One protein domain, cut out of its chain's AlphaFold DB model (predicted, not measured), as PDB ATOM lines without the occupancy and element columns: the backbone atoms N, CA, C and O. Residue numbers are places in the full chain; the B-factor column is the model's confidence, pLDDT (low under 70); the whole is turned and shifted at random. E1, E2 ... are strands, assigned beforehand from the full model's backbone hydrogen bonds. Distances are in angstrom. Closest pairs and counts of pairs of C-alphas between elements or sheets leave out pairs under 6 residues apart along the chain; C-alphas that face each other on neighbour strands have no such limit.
ATOM      1  N   GLU A   7     139.135 286.051 174.116       98.06
ATOM      2  CA  GLU A   7     138.043 285.897 175.076       98.06
ATOM      3  C   GLU A   7     136.744 286.379 174.423       98.06
ATOM      4  O   GLU A   7     136.788 287.224 173.523       98.06
ATOM      5  N   ILE A   8     135.604 285.851 174.863       97.94
ATOM      6  CA  ILE A   8     134.303 286.435 174.528       97.94
ATOM      7  C   ILE A   8     133.985 287.474 175.596       97.94
ATOM      8  O   ILE A   8     133.964 287.158 176.785       97.94
ATOM      9  N   ASP A   9     133.811 288.723 175.178       95.81
ATOM     10  CA  ASP A   9     133.506 289.817 176.091       95.81
ATOM     11  C   ASP A   9     132.015 289.818 176.502       95.81
ATOM     12  O   ASP A   9     131.200 289.115 175.893       95.81
ATOM     13  N   PRO A  10     131.611 290.596 177.527       96.62
ATOM     14  CA  PRO A  10     130.219 290.633 177.986       96.62
ATOM     15  C   PRO A  10     129.198 291.102 176.939       96.62
ATOM     16  O   PRO A  10     128.004 290.887 177.127       96.62
ATOM     17  N   SER A  11     129.639 291.742 175.848       95.25
ATOM     18  CA  SER A  11     128.770 292.125 174.726       95.25
ATOM     19  C   SER A  11     128.563 290.989 173.717       95.25
ATOM     20  O   SER A  11     127.809 291.140 172.756       95.25
ATOM     21  N   GLY A  12     129.220 289.847 173.936       96.25
ATOM     22  CA  GLY A  12     129.175 288.677 173.071       96.25
ATOM     23  C   GLY A  12     130.159 288.733 171.906       96.25
ATOM     24  O   GLY A  12     130.083 287.868 171.037       96.25
ATOM     25  N   GLN A  13     131.073 289.711 171.857       97.94
ATOM     26  CA  GLN A  13     132.083 289.826 170.800       97.94
ATOM     27  C   GLN A  13     133.361 289.070 171.162       97.94
ATOM     28  O   GLN A  13     133.745 288.979 172.327       97.94
ATOM     29  N   ALA A  14     134.073 288.567 170.152       98.38
ATOM     30  CA  ALA A  14     135.380 287.961 170.359       98.38
ATOM     31  C   ALA A  14     136.472 289.035 170.407       98.38
ATOM     32  O   ALA A  14     136.781 289.673 169.398       98.38
ATOM     33  N   ARG A  15     137.118 289.197 171.563       98.31
ATOM     34  CA  ARG A  15     138.299 290.048 171.728       98.31
ATOM     35  C   ARG A  15     139.565 289.230 171.489       98.31
ATOM     36  O   ARG A  15     140.073 288.541 172.374       98.31
ATOM     37  N   CYS A  16     140.094 289.315 170.272       98.12
ATOM     38  CA  CYS A  16     141.329 288.647 169.862       98.12
ATOM     39  C   CYS A  16     142.551 289.369 170.438       98.12
ATOM     40  O   CYS A  16     142.701 290.565 170.231       98.12
ATOM     41  N   ARG A  17     143.467 288.659 171.104       97.50
ATOM     42  CA  ARG A  17     144.699 289.214 171.703       97.50
ATOM     43  C   ARG A  17     145.982 288.664 171.074       97.50
ATOM     44  O   ARG A  17     147.065 288.867 171.610       97.50
ATOM     45  N   LEU A  18     145.872 287.998 169.924       96.00
ATOM     46  CA  LEU A  18     147.009 287.374 169.239       96.00
ATOM     47  C   LEU A  18     148.038 288.390 168.713       96.00
ATOM     48  O   LEU A  18     149.208 288.062 168.547       96.00
ATOM     49  N   CYS A  19     147.608 289.616 168.417       96.56
ATOM     50  CA  CYS A  19     148.492 290.688 167.975       96.56
ATOM     51  C   CYS A  19     148.112 292.022 168.641       96.56
ATOM     52  O   CYS A  19     147.000 292.134 169.169       96.56
ATOM     53  N   PRO A  20     148.974 293.054 168.561       96.69
ATOM     54  CA  PRO A  20     148.770 294.332 169.253       96.69
ATOM     55  C   PRO A  20     147.524 295.137 168.847       96.69
ATOM     56  O   PRO A  20     147.238 296.159 169.457       96.69
ATOM     57  N   HIS A  21     146.771 294.720 167.821       97.12
ATOM     58  CA  HIS A  21     145.519 295.391 167.450       97.12
ATOM     59  C   HIS A  21     144.355 295.094 168.391       97.12
ATOM     60  O   HIS A  21     143.382 295.839 168.378       97.12
ATOM     61  N   HIS A  22     144.425 293.999 169.151       97.25
ATOM     62  CA  HIS A  22     143.379 293.599 170.089       97.25
ATOM     63  C   HIS A  22     141.950 293.627 169.500       97.25
ATOM     64  O   HIS A  22     141.038 294.130 170.147       97.25
ATOM     65  N   CYS A  23     141.753 293.160 168.257       97.81
ATOM     66  CA  CYS A  23     140.482 293.330 167.540       97.81
ATOM     67  C   CYS A  23     139.283 292.799 168.343       97.81
ATOM     68  O   CYS A  23     139.302 291.647 168.778       97.81
ATOM     69  N   HIS A  24     138.233 293.614 168.451       98.12
ATOM     70  CA  HIS A  24     136.897 293.199 168.876       98.12
ATOM     71  C   HIS A  24     136.115 292.794 167.627       98.12
ATOM     72  O   HIS A  24     135.960 293.589 166.699       98.12
ATOM     73  N   ILE A  25     135.722 291.528 167.555       98.12
ATOM     74  CA  ILE A  25     135.176 290.913 166.349       98.12
ATOM     75  C   ILE A  25     133.746 290.484 166.657       98.12
ATOM     76  O   ILE A  25     133.514 289.594 167.476       98.12
ATOM     77  N   ALA A  26     132.790 291.140 166.003       98.12
ATOM     78  CA  ALA A  26     131.383 290.775 166.078       98.12
ATOM     79  C   ALA A  26     131.115 289.439 165.372       98.12
ATOM     80  O   ALA A  26     131.895 288.995 164.526       98.12
ATOM     81  N   GLN A  27     130.000 288.791 165.716       97.75
ATOM     82  CA  GLN A  27     129.582 287.565 165.042       97.75
ATOM     83  C   GLN A  27     129.481 287.800 163.527       97.75
ATOM     84  O   GLN A  27     129.002 288.843 163.076       97.75
ATOM     85  N   GLY A  28     129.966 286.840 162.744       96.06
ATOM     86  CA  GLY A  28     129.968 286.909 161.287       96.06
ATOM     87  C   GLY A  28     131.028 287.840 160.696       96.06
ATOM     88  O   GLY A  28     131.056 288.009 159.481       96.06
ATOM     89  N   HIS A  29     131.896 288.442 161.514       96.31
ATOM     90  CA  HIS A  29     132.919 289.377 161.050       96.31
ATOM     91  C   HIS A  29     134.331 288.811 161.186       96.31
ATOM     92  O   HIS A  29     134.592 287.844 161.911       96.31
ATOM     93  N   ARG A  30     135.262 289.459 160.478       95.44
ATOM     94  CA  ARG A  30     136.692 289.161 160.514       95.44
ATOM     95  C   ARG A  30     137.470 290.258 161.235       95.44
ATOM     96  O   ARG A  30     137.114 291.433 161.201       95.44
ATOM     97  N   GLY A  31     138.558 289.870 161.887       95.62
ATOM     98  CA  GLY A  31     139.544 290.807 162.415       95.62
ATOM     99  C   GLY A  31     140.347 291.474 161.296       95.62
ATOM    100  O   GLY A  31     140.340 291.027 160.152       95.62
ATOM    101  N   ARG A  32     141.135 292.497 161.653       95.81
ATOM    102  CA  ARG A  32     141.940 293.297 160.706       95.81
ATOM    103  C   ARG A  32     142.809 292.465 159.753       95.81
ATOM    104  O   ARG A  32     143.008 292.854 158.612       95.81
ATOM    105  N   CYS A  33     143.327 291.334 160.227       95.31
ATOM    106  CA  CYS A  33     144.186 290.443 159.447       95.31
ATOM    107  C   CYS A  33     143.445 289.537 158.451       95.31
ATOM    108  O   CYS A  33     144.083 288.676 157.852       95.31
ATOM    109  N   GLN A  34     142.116 289.659 158.337       94.56
ATOM    110  CA  GLN A  34     141.233 288.875 157.462       94.56
ATOM    111  C   GLN A  34     141.208 287.355 157.701       94.56
ATOM    112  O   GLN A  34     140.535 286.618 156.992       94.56
ATOM    113  N   THR A  35     141.896 286.861 158.734       94.94
ATOM    114  CA  THR A  35     142.049 285.415 158.990       94.94
ATOM    115  C   THR A  35     141.571 284.973 160.365       94.94
ATOM    116  O   THR A  35     141.727 283.809 160.744       94.94
ATOM    117  N   ARG A  36     140.997 285.896 161.138       95.88
ATOM    118  CA  ARG A  36     140.313 285.611 162.401       95.88
ATOM    119  C   ARG A  36     138.845 285.916 162.210       95.88
ATOM    120  O   ARG A  36     138.523 287.080 162.027       95.88
ATOM    121  N   TYR A  37     138.003 284.894 162.216       96.12
ATOM    122  CA  TYR A  37     136.566 285.007 161.973       96.12
ATOM    123  C   TYR A  37     135.801 284.534 163.195       96.12
ATOM    124  O   TYR A  37     136.110 283.466 163.711       96.12
ATOM    125  N   TYR A  38     134.830 285.302 163.672       97.75
ATOM    126  CA  TYR A  38     134.036 284.887 164.821       97.75
ATOM    127  C   TYR A  38     132.688 284.326 164.372       97.75
ATOM    128  O   TYR A  38     131.848 285.058 163.852       97.75
ATOM    129  N   ASP A  39     132.466 283.031 164.597       96.12
ATOM    130  CA  ASP A  39     131.237 282.333 164.187       96.12
ATOM    131  C   ASP A  39     130.066 282.495 165.183       96.12
ATOM    132  O   ASP A  39     128.979 281.961 164.965       96.12
ATOM    133  N   GLY A  40     130.269 283.255 166.267       96.12
ATOM    134  CA  GLY A  40     129.300 283.439 167.356       96.12
ATOM    135  C   GLY A  40     129.469 282.453 168.515       96.12
ATOM    136  O   GLY A  40     128.787 282.582 169.528       96.12
ATOM    137  N   ARG A  41     130.370 281.473 168.385       95.81
ATOM    138  CA  ARG A  41     130.778 280.563 169.462       95.81
ATOM    139  C   ARG A  41     132.266 280.701 169.720       95.81
ATOM    140  O   ARG A  41     132.669 281.045 170.825       95.81
ATOM    141  N   ASN A  42     133.062 280.510 168.672       97.00
ATOM    142  CA  ASN A  42     134.510 280.479 168.743       97.00
ATOM    143  C   ASN A  42     135.149 281.382 167.689       97.00
ATOM    144  O   ASN A  42     134.635 281.576 166.583       97.00
ATOM    145  N   LEU A  43     136.312 281.938 168.025       97.75
ATOM    146  CA  LEU A  43     137.127 282.647 167.049       97.75
ATOM    147  C   LEU A  43     137.876 281.612 166.209       97.75
ATOM    148  O   LEU A  43     138.671 280.847 166.733       97.75
ATOM    149  N   GLN A  44     137.652 281.583 164.904       96.69
ATOM    150  CA  GLN A  44     138.259 280.649 163.964       96.69
ATOM    151  C   GLN A  44     139.513 281.247 163.317       96.69
ATOM    152  O   GLN A  44     139.515 282.392 162.858       96.69
ATOM    153  N   ALA A  45     140.577 280.451 163.218       95.19
ATOM    154  CA  ALA A  45     141.738 280.724 162.381       95.19
ATOM    155  C   ALA A  45     141.503 280.172 160.964       95.19
ATOM    156  O   ALA A  45     141.718 278.984 160.710       95.19
ATOM    157  N   LEU A  46     141.066 281.035 160.041       94.06
ATOM    158  CA  LEU A  46     140.735 280.648 158.659       94.06
ATOM    159  C   LEU A  46     141.966 280.245 157.837       94.06
ATOM    160  O   LEU A  46     141.871 279.455 156.908       94.06
TER     161      LEU A  46
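Overview. This is residues 7 to 46 of the 102 residues of a protein of Megasphaera sp. NM10 (UniProt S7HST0). With little regular structure, the printed part is mainly loop: E1, with short stretches paired on it, makes one small patch, the hairpin of E2 and E3 another, and the long loop of residues 17 to 35 joins them. The printed part has 40 residues, with no named helix and three named strands in the order E1, E2, E3; these hold only 9 residues, and the class is all strand. E2 and E3 form an antiparallel sheet. The whole is compact, with a radius of gyration of the C-alphas of 8.7 A and spans of 21 by 18 by 11 A.

Arrangement. E1, residues 14 to 16, pairs with no named strand, but its residues 14 to 15 pair antiparallel with residues 7 to 8 and with residues 24 to 25. E2, residues 36 to 38, and E3, residues 43 to 45, form a hairpin, antiparallel at 147 degrees; N 44 and O 37 are 2.7 A apart, within hydrogen-bond range. The closest C-alphas of E1 and E3, those of Ala 14 and Leu 43, are 6.5 A apart.

Along the chain. E1 begins at C-alpha 14 (135.380, 287.961, 170.359) and is 6.0 A long. E2 and E3 are each 6.8 A long, and E3 ends at C-alpha 45 (141.738, 280.724, 162.381).

Size, cuts and confidence. The C-alphas farthest apart, those of Pro 10 and Leu 46, are 24.2 A apart. The printed part has no cut; the link from E1 to E2 is long, with 19 residues. No printed residue is under 70 in pLDDT.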